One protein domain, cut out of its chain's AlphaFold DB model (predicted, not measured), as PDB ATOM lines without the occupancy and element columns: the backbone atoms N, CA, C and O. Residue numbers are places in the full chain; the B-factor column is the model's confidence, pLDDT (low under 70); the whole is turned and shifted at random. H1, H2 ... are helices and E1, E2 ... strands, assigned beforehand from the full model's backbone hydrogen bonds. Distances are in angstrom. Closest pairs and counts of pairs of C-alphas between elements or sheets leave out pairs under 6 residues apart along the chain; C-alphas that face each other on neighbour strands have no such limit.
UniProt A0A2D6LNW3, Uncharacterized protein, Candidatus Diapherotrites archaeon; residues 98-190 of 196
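This is residues 98 to 190 of the 196 residues of an uncharacterized protein of Candidatus Diapherotrites archaeon (UniProt A0A2D6LNW3). H2 and H3 meet near their first residues and spread apart as a wide V, and H1 packs across its open side; these three crossed helices make the core. A short parallel pair of strands, E1 and E2, lies near the meeting point, while H4 and the small H5 lie toward the end of the body away from the strands. The printed part has 93 residues, with five named helices and two named strands in the order H1 E1 H2 H3 E2 H4 H5; the class is mostly helix. It is compact, with a radius of gyration of the C-alphas of 13.0 A, and rounded, spanning 34 by 26 by 21 A.

Begin with H1, residues 98 to 109, which touches H2, residues 118 to 129, closest at the C-alphas of Ala 99 and Ile 125, 5.7 A apart. The two run opposite ways at a steep tilt of 44 degrees. H1 also touches H3, residues 135 to 149, closest at the C-alphas of Ile 103 and Val 142, 7.0 A apart, and they run the same way at a steep tilt of 54 degrees. Look next at residues 118 to 122 of H2 and 135 to 139 of H3, where these helices touch about perpendicular, at 77 degrees; their closest C-alphas, of Leu 118 and His 135, are 6.5 A apart. E1, residues 115 to 117, and E2, residues 154 to 156, are parallel neighbours, with N 116 and O 154 2.9 A apart, within hydrogen-bond range. E1, H2, H3 and E2 form a strand-helix-strand unit, two parallel neighbour strands with helices between, and its crossover is right-handed. H4, residues 166 to 175, is close to H2 but not clearly touching, with the C-alphas of Ile 123 and Leu 173 closest at 7.2 A. H5, residues 185 to 188, touches no helix. In H1, H2, H3 and H4 every O i to N i+4 pair is within hydrogen-bond range; H5 is too short for such a pair.

Find C-alpha 98 at (2.192, -15.044, 38.213); from there H1 runs 16.7 A to C-alpha 109. E1 spans 6.5 A and leads directly into H2, 16.1 A long. H3, the longest helix, starts at C-alpha 135, at (-8.436, -25.280, 45.784), and covers 20.7 A. E2 spans 6.6 A, H4 14.3 A and H5 5.5 A, ending at C-alpha 188, at (4.476, -30.452, 31.865).

The two C-alphas farthest apart, of Gly 113 and Lys 188, are 37.1 A apart. The printed part has no cut and no long link. Look for pLDDT under 70 at residues 158 to 162 and 181 to 190; the mean of the printed part is 79.2.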
ATOM      1  N   GLU A  98       3.367 -15.918  38.356       83.12
ATOM      2  CA  GLU A  98       2.192 -15.044  38.213       83.12
ATOM      3  C   GLU A  98       1.055 -15.455  39.163       83.12
ATOM      4  O   GLU A  98       0.497 -14.639  39.891       83.12
ATOM      5  N   ALA A  99       0.759 -16.756  39.243       84.62
ATOM      6  CA  ALA A  99      -0.260 -17.265  40.155       84.62
ATOM      7  C   ALA A  99       0.130 -17.074  41.633       84.62
ATOM      8  O   ALA A  99      -0.729 -16.773  42.462       84.62
ATOM      9  N   GLU A 100       1.416 -17.208  41.981       87.00
ATOM     10  CA  GLU A 100       1.887 -16.909  43.338       87.00
ATOM     11  C   GLU A 100       1.741 -15.422  43.693       87.00
ATOM     12  O   GLU A 100       1.415 -15.093  44.837       87.00
ATOM     13  N   GLU A 101       1.976 -14.523  42.742       89.19
ATOM     14  CA  GLU A 101       1.831 -13.078  42.934       89.19
ATOM     15  C   GLU A 101       0.377 -12.681  43.177       89.19
ATOM     16  O   GLU A 101       0.103 -11.966  44.143       89.19
ATOM     17  N   ILE A 102      -0.562 -13.236  42.409       90.19
ATOM     18  CA  ILE A 102      -2.002 -13.017  42.610       90.19
ATOM     19  C   ILE A 102      -2.422 -13.454  44.019       90.19
ATOM     20  O   ILE A 102      -3.091 -12.706  44.738       90.19
ATOM     21  N   ILE A 103      -1.963 -14.624  44.480       90.12
ATOM     22  CA  ILE A 103      -2.243 -15.104  45.846       90.12
ATOM     23  C   ILE A 103      -1.685 -14.134  46.895       90.12
ATOM     24  O   ILE A 103      -2.372 -13.813  47.869       90.12
ATOM     25  N   LYS A 104      -0.452 -13.646  46.710       91.19
ATOM     26  CA  LYS A 104       0.161 -12.667  47.622       91.19
ATOM     27  C   LYS A 104      -0.613 -11.351  47.636       91.19
ATOM     28  O   LYS A 104      -0.777 -10.781  48.713       91.19
ATOM     29  N   MET A 105      -1.094 -10.873  46.489       92.06
ATOM     30  CA  MET A 105      -1.907  -9.656  46.411       92.06
ATOM     31  C   MET A 105      -3.208  -9.804  47.197       92.06
ATOM     32  O   MET A 105      -3.506  -8.955  48.036       92.06
ATOM     33  N   HIS A 106      -3.935 -10.906  47.005       90.50
ATOM     34  CA  HIS A 106      -5.142 -11.208  47.785       90.50
ATOM     35  C   HIS A 106      -4.861 -11.284  49.283       90.50
ATOM     36  O   HIS A 106      -5.575 -10.689  50.086       90.50
ATOM     37  N   TYR A 107      -3.768 -11.941  49.669       89.69
ATOM     38  CA  TYR A 107      -3.346 -12.020  51.066       89.69
ATOM     39  C   TYR A 107      -2.994 -10.643  51.659       89.69
ATOM     40  O   TYR A 107      -3.294 -10.348  52.821       89.69
ATOM     41  N   LYS A 108      -2.348  -9.770  50.879       89.25
ATOM     42  CA  LYS A 108      -2.035  -8.398  51.299       89.25
ATOM     43  C   LYS A 108      -3.308  -7.573  51.490       89.25
ATOM     44  O   LYS A 108      -3.424  -6.943  52.538       89.25
ATOM     45  N   LYS A 109      -4.248  -7.652  50.542       89.44
ATOM     46  CA  LYS A 109      -5.545  -6.953  50.565       89.44
ATOM     47  C   LYS A 109      -6.484  -7.452  51.672       89.44
ATOM     48  O   LYS A 109      -7.338  -6.700  52.131       89.44
ATOM     49  N   ALA A 110      -6.335  -8.698  52.121       88.31
ATOM     50  CA  ALA A 110      -7.173  -9.256  53.176       88.31
ATOM     51  C   ALA A 110      -6.964  -8.541  54.527       88.31
ATOM     52  O   ALA A 110      -5.829  -8.379  55.001       88.31
ATOM     53  N   ARG A 111      -8.084  -8.153  55.158       87.38
ATOM     54  CA  ARG A 111      -8.126  -7.567  56.509       87.38
ATOM     55  C   ARG A 111      -7.627  -8.576  57.545       87.38
ATOM     56  O   ARG A 111      -7.900  -9.768  57.424       87.38
ATOM     57  N   LYS A 112      -6.917  -8.104  58.574       87.56
ATOM     58  CA  LYS A 112      -6.442  -8.941  59.691       87.56
ATOM     59  C   LYS A 112      -7.629  -9.663  60.348       87.56
ATOM     60  O   LYS A 112      -8.675  -9.051  60.536       87.56
ATOM     61  N   GLY A 113      -7.492 -10.960  60.630       84.12
ATOM     62  CA  GLY A 113      -8.593 -11.797  61.142       84.12
ATOM     63  C   GLY A 113      -9.720 -12.090  60.136       84.12
ATOM     64  O   GLY A 113     -10.696 -12.755  60.477       84.12
ATOM     65  N   GLY A 114      -9.608 -11.592  58.902       86.69
ATOM     66  CA  GLY A 114     -10.610 -11.751  57.858       86.69
ATOM     67  C   GLY A 114     -10.628 -13.141  57.222       86.69
ATOM     68  O   GLY A 114      -9.887 -14.054  57.592       86.69
ATOM     69  N   THR A 115     -11.485 -13.288  56.215       87.00
ATOM     70  CA  THR A 115     -11.646 -14.538  55.468       87.00
ATOM     71  C   THR A 115     -11.255 -14.348  54.008       87.00
ATOM     72  O   THR A 115     -11.734 -13.425  53.352       87.00
ATOM     73  N   ILE A 116     -10.420 -15.244  53.484       86.75
ATOM     74  CA  ILE A 116     -10.063 -15.303  52.065       86.75
ATOM     75  C   ILE A 116     -10.940 -16.340  51.369       86.75
ATOM     76  O   ILE A 116     -10.954 -17.515  51.748       86.75
ATOM     77  N   LYS A 117     -11.640 -15.915  50.315       88.50
ATOM     78  CA  LYS A 117     -12.405 -16.797  49.431       88.50
ATOM     79  C   LYS A 117     -11.488 -17.343  48.343       88.50
ATOM     80  O   LYS A 117     -10.999 -16.601  47.495       88.50
ATOM     81  N   LEU A 118     -11.262 -18.655  48.343       87.69
ATOM     82  CA  LEU A 118     -10.392 -19.284  47.340       87.69
ATOM     83  C   LEU A 118     -10.965 -19.206  45.921       87.69
ATOM     84  O   LEU A 118     -10.204 -19.211  44.955       87.69
ATOM     85  N   THR A 119     -12.291 -19.117  45.793       86.44
ATOM     86  CA  THR A 119     -12.983 -18.977  44.506       86.44
ATOM     87  C   THR A 119     -12.559 -17.722  43.762       86.44
ATOM     88  O   THR A 119     -12.355 -17.775  42.552       86.44
ATOM     89  N   ASP A 120     -12.386 -16.620  44.487       88.12
ATOM     90  CA  ASP A 120     -12.084 -15.313  43.905       88.12
ATOM     91  C   ASP A 120     -10.651 -15.314  43.367       88.12
ATOM     92  O   ASP A 120     -10.402 -14.912  42.231       88.12
ATOM     93  N   ILE A 121      -9.734 -15.918  44.128       89.56
ATOM     94  CA  ILE A 121      -8.350 -16.146  43.710       89.56
ATOM     95  C   ILE A 121      -8.291 -17.034  42.460       89.56
ATOM     96  O   ILE A 121      -7.547 -16.727  41.533       89.56
ATOM     97  N   ILE A 122      -9.065 -18.127  42.400       88.12
ATOM     98  CA  ILE A 122      -9.098 -18.991  41.206       88.12
ATOM     99  C   ILE A 122      -9.542 -18.207  39.981       88.12
ATOM    100  O   ILE A 122      -8.933 -18.348  38.923       88.12
ATOM    101  N   ILE A 123     -10.622 -17.436  40.109       88.12
ATOM    102  CA  ILE A 123     -11.175 -16.664  38.998       88.12
ATOM    103  C   ILE A 123     -10.131 -15.675  38.488       88.12
ATOM    104  O   ILE A 123      -9.926 -15.581  37.281       88.12
ATOM    105  N   GLU A 124      -9.445 -14.971  39.388       89.50
ATOM    106  CA  GLU A 124      -8.433 -13.987  39.008       89.50
ATOM    107  C   GLU A 124      -7.206 -14.632  38.358       89.50
ATOM    108  O   GLU A 124      -6.777 -14.188  37.294       89.50
ATOM    109  N   ILE A 125      -6.712 -15.744  38.914       87.81
ATOM    110  CA  ILE A 125      -5.636 -16.530  38.296       87.81
ATOM    111  C   ILE A 125      -6.046 -16.996  36.899       87.81
ATOM    112  O   ILE A 125      -5.276 -16.842  35.953       87.81
ATOM    113  N   ALA A 126      -7.252 -17.545  36.750       85.56
ATOM    114  CA  ALA A 126      -7.727 -18.046  35.467       85.56
ATOM    115  C   ALA A 126      -7.865 -16.923  34.430       85.56
ATOM    116  O   ALA A 126      -7.474 -17.120  33.285       85.56
ATOM    117  N   LYS A 127      -8.354 -15.743  34.830       86.56
ATOM    118  CA  LYS A 127      -8.475 -14.577  33.943       86.56
ATOM    119  C   LYS A 127      -7.121 -14.039  33.484       86.56
ATOM    120  O   LYS A 127      -6.973 -13.732  32.310       86.56
ATOM    121  N   GLN A 128      -6.148 -13.930  34.389       85.62
ATOM    122  CA  GLN A 128      -4.845 -13.336  34.067       85.62
ATOM    123  C   GLN A 128      -3.910 -14.317  33.351       85.62
ATOM    124  O   GLN A 128      -3.200 -13.935  32.429       85.62
ATOM    125  N   THR A 129      -3.920 -15.590  33.752       80.38
ATOM    126  CA  THR A 129      -2.935 -16.581  33.278       80.38
ATOM    127  C   THR A 129      -3.519 -17.610  32.305       80.38
ATOM    128  O   THR A 129      -2.779 -18.327  31.631       80.38
ATOM    129  N   GLY A 130      -4.850 -17.742  32.231       77.88
ATOM    130  CA  GLY A 130      -5.518 -18.798  31.461       77.88
ATOM    131  C   GLY A 130      -5.339 -20.210  32.043       77.88
ATOM    132  O   GLY A 130      -5.548 -21.200  31.333       77.88
ATOM    133  N   ILE A 131      -4.913 -20.326  33.308       80.88
ATOM    134  CA  ILE A 131      -4.597 -21.596  33.982       80.88
ATOM    135  C   ILE A 131      -5.632 -21.892  35.071       80.88
ATOM    136  O   ILE A 131      -5.978 -21.031  35.876       80.88
ATOM    137  N   ALA A 132      -6.081 -23.147  35.141       80.88
ATOM    138  CA  ALA A 132      -6.909 -23.629  36.244       80.88
ATOM    139  C   ALA A 132      -6.035 -24.221  37.357       80.88
ATOM    140  O   ALA A 132      -5.254 -25.139  37.111       80.88
ATOM    141  N   ILE A 133      -6.207 -23.737  38.588       80.94
ATOM    142  CA  ILE A 133      -5.496 -24.233  39.777       80.94
ATOM    143  C   ILE A 133      -6.524 -24.746  40.801       80.94
ATOM    144  O   ILE A 133      -7.500 -24.050  41.083       80.94
ATOM    145  N   PRO A 134      -6.350 -25.948  41.382       82.12
ATOM    146  CA  PRO A 134      -7.320 -26.522  42.305       82.12
ATOM    147  C   PRO A 134      -7.234 -25.874  43.697       82.12
ATOM    148  O   PRO A 134      -6.158 -25.439  44.127       82.12
ATOM    149  N   HIS A 135      -8.347 -25.886  44.443       84.56
ATOM    150  CA  HIS A 135      -8.436 -25.280  45.784       84.56
ATOM    151  C   HIS A 135      -7.304 -25.699  46.734       84.56
ATOM    152  O   HIS A 135      -6.695 -24.807  47.327       84.56
ATOM    153  N   PRO A 136      -6.953 -26.996  46.872       81.88
ATOM    154  CA  PRO A 136      -5.918 -27.419  47.815       81.88
ATOM    155  C   PRO A 136      -4.556 -26.775  47.547       81.88
ATOM    156  O   PRO A 136      -3.791 -26.520  48.473       81.88
ATOM    157  N   THR A 137      -4.249 -26.490  46.280       82.75
ATOM    158  CA  THR A 137      -2.957 -25.915  45.887       82.75
ATOM    159  C   THR A 137      -2.868 -24.440  46.272       82.75
ATOM    160  O   THR A 137      -1.853 -24.007  46.818       82.75
ATOM    161  N   ILE A 138      -3.945 -23.680  46.063       86.69
ATOM    162  CA  ILE A 138      -4.026 -22.275  46.488       86.69
ATOM    163  C   ILE A 138      -4.062 -22.196  48.012       86.69
ATOM    164  O   ILE A 138      -3.293 -21.442  48.605       86.69
ATOM    165  N   ALA A 139      -4.884 -23.024  48.656       86.44
ATOM    166  CA  ALA A 139      -4.987 -23.075  50.107       86.44
ATOM    167  C   ALA A 139      -3.642 -23.364  50.775       86.44
ATOM    168  O   ALA A 139      -3.268 -22.676  51.719       86.44
ATOM    169  N   TYR A 140      -2.874 -24.323  50.249       85.00
ATOM    170  CA  TYR A 140      -1.528 -24.613  50.740       85.00
ATOM    171  C   TYR A 140      -0.631 -23.367  50.720       85.00
ATOM    172  O   TYR A 140       0.108 -23.120  51.673       85.00
ATOM    173  N   ARG A 141      -0.707 -22.552  49.660       87.31
ATOM    174  CA  ARG A 141       0.082 -21.316  49.546       87.31
ATOM    175  C   ARG A 141      -0.405 -20.217  50.477       87.31
ATOM    176  O   ARG A 141       0.429 -19.574  51.109       87.31
ATOM    177  N   VAL A 142      -1.715 -20.048  50.628       88.06
ATOM    178  CA  VAL A 142      -2.289 -19.104  51.598       88.06
ATOM    179  C   VAL A 142      -1.891 -19.493  53.025       88.06
ATOM    180  O   VAL A 142      -1.395 -18.651  53.764       88.06
ATOM    181  N   LEU A 143      -1.990 -20.775  53.394       86.50
ATOM    182  CA  LEU A 143      -1.542 -21.277  54.700       86.50
ATOM    183  C   LEU A 143      -0.035 -21.098  54.909       86.50
ATOM    184  O   LEU A 143       0.407 -20.808  56.019       86.50
ATOM    185  N   ALA A 144       0.777 -21.261  53.861       85.25
ATOM    186  CA  ALA A 144       2.213 -21.013  53.942       85.25
ATOM    187  C   ALA A 144       2.537 -19.526  54.172       85.25
ATOM    188  O   ALA A 144       3.486 -19.221  54.893       85.25
ATOM    189  N   LEU A 145       1.758 -18.609  53.587       87.31
ATOM    190  CA  LEU A 145       1.860 -17.173  53.867       87.31
ATOM    191  C   LEU A 145       1.397 -16.852  55.289       87.31
ATOM    192  O   LEU A 145       2.092 -16.126  55.992       87.31
ATOM    193  N   GLU A 146       0.300 -17.457  55.740       87.88
ATOM    194  CA  GLU A 146      -0.232 -17.281  57.093       87.88
ATOM    195  C   GLU A 146       0.762 -17.741  58.165       87.88
ATOM    196  O   GLU A 146       1.025 -17.016  59.118       87.88
ATOM    197  N   LYS A 147       1.435 -18.882  57.972       86.62
ATOM    198  CA  LYS A 147       2.503 -19.333  58.885       86.62
ATOM    199  C   LYS A 147       3.656 -18.335  59.014       86.62
ATOM    200  O   LYS A 147       4.287 -18.278  60.065       86.62
ATOM    201  N   LYS A 148       3.951 -17.583  57.948       87.19
ATOM    202  CA  LYS A 148       5.046 -16.603  57.917       87.19
ATOM    203  C   LYS A 148       4.627 -15.242  58.463       87.19
ATOM    204  O   LYS A 148       5.399 -14.617  59.174       87.19
ATOM    205  N   LEU A 149       3.433 -14.781  58.096       88.25
ATOM    206  CA  LEU A 149       2.987 -13.402  58.301       88.25
ATOM    207  C   LEU A 149       1.934 -13.257  59.413       88.25
ATOM    208  O   LEU A 149       1.641 -12.130  59.797       88.25
ATOM    209  N   LYS A 150       1.370 -14.365  59.914       87.31
ATOM    210  CA  LYS A 150       0.476 -14.457  61.084       87.31
ATOM    211  C   LYS A 150      -0.621 -13.378  61.126       87.31
ATOM    212  O   LYS A 150      -0.799 -12.697  62.136       87.31
ATOM    213  N   LYS A 151      -1.359 -13.193  60.026       85.25
ATOM    214  CA  LYS A 151      -2.464 -12.218  59.962       85.25
ATOM    215  C   LYS A 151      -3.756 -12.719  60.629       85.25
ATOM    216  O   LYS A 151      -4.701 -11.942  60.764       85.25
ATOM    217  N   GLY A 152      -3.817 -13.984  61.032       85.12
ATOM    218  CA  GLY A 152      -4.997 -14.636  61.596       85.12
ATOM    219  C   GLY A 152      -6.085 -14.926  60.561       85.12
ATOM    220  O   GLY A 152      -7.262 -14.948  60.914       85.12
ATOM    221  N   LEU A 153      -5.731 -15.084  59.282       84.81
ATOM    222  CA  LEU A 153      -6.717 -15.237  58.210       84.81
ATOM    223  C   LEU A 153      -7.357 -16.628  58.200       84.81
ATOM    224  O   LEU A 153      -6.685 -17.652  58.343       84.81
ATOM    225  N   ARG A 154      -8.667 -16.666  57.937       84.00
ATOM    226  CA  ARG A 154      -9.430 -17.899  57.708       84.00
ATOM    227  C   ARG A 154      -9.583 -18.160  56.212       84.00
ATOM    228  O   ARG A 154      -9.728 -17.233  55.416       84.00
ATOM    229  N   ILE A 155      -9.568 -19.428  55.815       83.81
ATOM    230  CA  ILE A 155      -9.739 -19.835  54.416       83.81
ATOM    231  C   ILE A 155     -11.159 -20.351  54.219       83.81
ATOM    232  O   ILE A 155     -11.571 -21.293  54.890       83.81
ATOM    233  N   ASN A 156     -11.886 -19.766  53.269       81.81
ATOM    234  CA  ASN A 156     -13.205 -20.236  52.871       81.81
ATOM    235  C   ASN A 156     -13.120 -20.999  51.547       81.81
ATOM    236  O   ASN A 156     -12.716 -20.452  50.514       81.81
ATOM    237  N   TYR A 157     -13.518 -22.269  51.601       70.62
ATOM    238  CA  TYR A 157     -13.456 -23.182  50.470       70.62
ATOM    239  C   TYR A 157     -14.687 -23.144  49.567       70.62
ATOM    240  O   TYR A 157     -14.500 -23.534  48.422       70.62
ATOM    241  N   LEU A 158     -15.872 -22.705  50.036       59.66
ATOM    242  CA  LEU A 158     -17.148 -22.560  49.280       59.66
ATOM    243  C   LEU A 158     -18.391 -22.434  50.201       59.66
ATOM    244  O   LEU A 158     -19.487 -22.822  49.813       59.66
ATOM    245  N   GLY A 159     -18.250 -22.005  51.459       51.75
ATOM    246  CA  GLY A 159     -19.328 -22.147  52.456       51.75
ATOM    247  C   GLY A 159     -19.598 -23.605  52.872       51.75
ATOM    248  O   GLY A 159     -20.465 -23.862  53.691       51.75
ATOM    249  N   THR A 160     -18.822 -24.558  52.344       50.66
ATOM    250  CA  THR A 160     -18.746 -25.958  52.775       50.66
ATOM    251  C   THR A 160     -17.275 -26.387  52.806       50.66
ATOM    252  O   THR A 160     -16.444 -25.824  52.089       50.66
ATOM    253  N   ASN A 161     -16.930 -27.406  53.600       54.38
ATOM    254  CA  ASN A 161     -15.564 -27.957  53.702       54.38
ATOM    255  C   ASN A 161     -15.099 -28.727  52.443       54.38
ATOM    256  O   ASN A 161     -14.091 -29.436  52.482       54.38
ATOM    257  N   LYS A 162     -15.814 -28.628  51.315       64.81
ATOM    258  CA  LYS A 162     -15.497 -29.382  50.099       64.81
ATOM    259  C   LYS A 162     -14.428 -28.662  49.277       64.81
ATOM    260  O   LYS A 162     -14.591 -27.524  48.839       64.81
ATOM    261  N   THR A 163     -13.314 -29.350  49.050       71.44
ATOM    262  CA  THR A 163     -12.252 -28.875  48.157       71.44
ATOM    263  C   THR A 163     -12.573 -29.245  46.713       71.44
ATOM    264  O   THR A 163     -13.085 -30.329  46.462       71.44
ATOM    265  N   ARG A 164     -12.273 -28.349  45.763       72.50
ATOM    266  CA  ARG A 164     -12.406 -28.651  44.334       72.50
ATOM    267  C   ARG A 164     -11.132 -29.278  43.796       72.50
ATOM    268  O   ARG A 164     -10.042 -28.707  43.926       72.50
ATOM    269  N   THR A 165     -11.293 -30.430  43.164       77.94
ATOM    270  CA  THR A 165     -10.290 -31.053  42.299       77.94
ATOM    271  C   THR A 165     -10.074 -30.219  41.032       77.94
ATOM    272  O   THR A 165     -10.844 -29.311  40.725       77.94
ATOM    273  N   ILE A 166      -9.026 -30.523  40.258       79.25
ATOM    274  CA  ILE A 166      -8.726 -29.799  39.006       79.25
ATOM    275  C   ILE A 166      -9.907 -29.884  38.029       79.25
ATOM    276  O   ILE A 166     -10.292 -28.872  37.450       79.25
ATOM    277  N   ALA A 167     -10.512 -31.067  37.885       78.62
ATOM    278  CA  ALA A 167     -11.648 -31.279  36.992       78.62
ATOM    279  C   ALA A 167     -12.862 -30.425  37.395       78.62
ATOM    280  O   ALA A 167     -13.468 -29.759  36.555       78.62
ATOM    281  N   GLU A 168     -13.176 -30.378  38.690       82.44
ATOM    282  CA  GLU A 168     -14.260 -29.545  39.220       82.44
ATOM    283  C   GLU A 168     -13.957 -28.051  39.081       82.44
ATOM    284  O   GLU A 168     -14.857 -27.270  38.773       82.44
ATOM    285  N   THR A 169     -12.697 -27.641  39.252       81.81
ATOM    286  CA  THR A 169     -12.275 -26.257  39.006       81.81
ATOM    287  C   THR A 169     -12.465 -25.870  37.543       81.81
ATOM    288  O   THR A 169     -12.989 -24.794  37.268       81.81
ATOM    289  N   VAL A 170     -12.098 -26.738  36.597       82.00
ATOM    290  CA  VAL A 170     -12.318 -26.484  35.163       82.00
ATOM    291  C   VAL A 170     -13.813 -26.393  34.858       82.00
ATOM    292  O   VAL A 170     -14.232 -25.460  34.176       82.00
ATOM    293  N   LYS A 171     -14.634 -27.305  35.398       83.81
ATOM    294  CA  LYS A 171     -16.098 -27.263  35.235       83.81
ATOM    295  C   LYS A 171     -16.692 -25.956  35.778       83.81
ATOM    296  O   LYS A 171     -17.548 -25.360  35.132       83.81
ATOM    297  N   PHE A 172     -16.200 -25.483  36.920       84.94
ATOM    298  CA  PHE A 172     -16.609 -24.207  37.506       84.94
ATOM    299  C   PHE A 172     -16.187 -22.986  36.681       84.94
ATOM    300  O   PHE A 172     -16.970 -22.059  36.505       84.94
ATOM    301  N   LEU A 173     -14.958 -22.962  36.167       85.38
ATOM    302  CA  LEU A 173     -14.493 -21.854  35.329       85.38
ATOM    303  C   LEU A 173     -15.286 -21.786  34.017       85.38
ATOM    304  O   LEU A 173     -15.699 -20.700  33.611       85.38
ATOM    305  N   LYS A 174     -15.608 -22.946  33.431       85.19
ATOM    306  CA  LYS A 174     -16.505 -23.043  32.273       85.19
ATOM    307  C   LYS A 174     -17.904 -22.506  32.577       85.19
ATOM    308  O   LYS A 174     -18.424 -21.726  31.788       85.19
ATOM    309  N   SER A 175     -18.496 -22.842  33.729       86.19
ATOM    310  CA  SER A 175     -19.819 -22.306  34.101       86.19
ATOM    311  C   SER A 175     -19.818 -20.790  34.332       86.19
ATOM    312  O   SER A 175     -20.865 -20.152  34.260       86.19
ATOM    313  N   LYS A 176     -18.643 -20.192  34.562       84.88
ATOM    314  CA  LYS A 176     -18.432 -18.742  34.655       84.88
ATOM    315  C   LYS A 176     -18.016 -18.087  33.332       84.88
ATOM    316  O   LYS A 176     -17.662 -16.912  33.353       84.88
ATOM    317  N   LYS A 177     -18.074 -18.810  32.204       86.75
ATOM    318  CA  LYS A 177     -17.658 -18.338  30.869       86.75
ATOM    319  C   LYS A 177     -16.188 -17.881  30.814       86.75
ATOM    320  O   LYS A 177     -15.851 -16.954  30.091       86.75
ATOM    321  N   ILE A 178     -15.309 -18.514  31.598       83.44
ATOM    322  CA  ILE A 178     -13.865 -18.236  31.586       83.44
ATOM    323  C   ILE A 178     -13.164 -19.330  30.782       83.44
ATOM    324  O   ILE A 178     -13.205 -20.508  31.151       83.44
ATOM    325  N   GLU A 179     -12.495 -18.937  29.700       72.12
ATOM    326  CA  GLU A 179     -11.704 -19.853  28.884       72.12
ATOM    327  C   GLU A 179     -10.396 -20.230  29.580       72.12
ATOM    328  O   GLU A 179      -9.571 -19.388  29.936       72.12
ATOM    329  N   VAL A 180     -10.187 -21.532  29.759       73.12
ATOM    330  CA  VAL A 180      -8.964 -22.072  30.354       73.12
ATOM    331  C   VAL A 180      -8.106 -22.657  29.240       73.12
ATOM    332  O   VAL A 180      -8.370 -23.757  28.759       73.12
ATOM    333  N   LYS A 181      -7.046 -21.939  28.855       65.38
ATOM    334  CA  LYS A 181      -6.106 -22.348  27.797       65.38
ATOM    335  C   LYS A 181      -5.249 -23.546  28.207       65.38
ATOM    336  O   LYS A 181      -4.885 -24.377  27.381       65.38
ATOM    337  N   LYS A 182      -4.902 -23.647  29.495       58.88
ATOM    338  CA  LYS A 182      -4.049 -24.718  30.033       58.88
ATOM    339  C   LYS A 182      -4.664 -25.314  31.293       58.88
ATOM    340  O   LYS A 182      -4.206 -25.062  32.404       58.88
ATOM    341  N   ALA A 183      -5.652 -26.191  31.124       49.91
ATOM    342  CA  ALA A 183      -6.054 -27.105  32.199       49.91
ATOM    343  C   ALA A 183      -4.928 -28.111  32.552       49.91
ATOM    344  O   ALA A 183      -4.909 -28.676  33.641       49.91
ATOM    345  N   GLY A 184      -3.966 -28.306  31.637       44.09
ATOM    346  CA  GLY A 184      -2.936 -29.349  31.681       44.09
ATOM    347  C   GLY A 184      -1.499 -28.890  31.955       44.09
ATOM    348  O   GLY A 184      -0.574 -29.643  31.658       44.09
ATOM    349  N   LEU A 185      -1.248 -27.706  32.534       44.84
ATOM    350  CA  LEU A 185       0.120 -27.341  32.974       44.84
ATOM    351  C   LEU A 185       0.680 -28.333  34.026       44.84
ATOM    352  O   LEU A 185       1.889 -28.440  34.223       44.84
ATOM    353  N   TYR A 186      -0.206 -29.152  34.594       48.22
ATOM    354  CA  TYR A 186       0.065 -30.303  35.447       48.22
ATOM    355  C   TYR A 186       0.739 -31.494  34.717       48.22
ATOM    356  O   TYR A 186       1.516 -32.203  35.362       48.22
ATOM    357  N   LYS A 187       0.591 -31.652  33.385       37.88
ATOM    358  CA  LYS A 187       1.356 -32.633  32.575       37.88
ATOM    359  C   LYS A 187       2.822 -32.234  32.398       37.88
ATOM    360  O   LYS A 187       3.701 -33.068  32.590       37.88
ATOM    361  N   LYS A 188       3.100 -30.963  32.069       37.44
ATOM    362  CA  LYS A 188       4.476 -30.452  31.865       37.44
ATOM    363  C   LYS A 188       5.257 -30.268  33.175       37.44
ATOM    364  O   LYS A 188       6.476 -30.380  33.162       37.44
ATOM    365  N   LEU A 189       4.572 -30.026  34.299       41.06
ATOM    366  CA  LEU A 189       5.179 -29.844  35.631       41.06
ATOM    367  C   LEU A 189       5.113 -31.093  36.539       41.06
ATOM    368  O   LEU A 189       5.533 -31.032  37.692       41.06
ATOM    369  N   GLY A 190       4.579 -32.226  36.060       37.09
ATOM    370  CA  GLY A 190       4.527 -33.489  36.816       37.09
ATOM    371  C   GLY A 190       3.534 -33.524  37.990       37.09
ATOM    372  O   GLY A 190       3.690 -34.326  38.912       37.09
TER     373      GLY A 190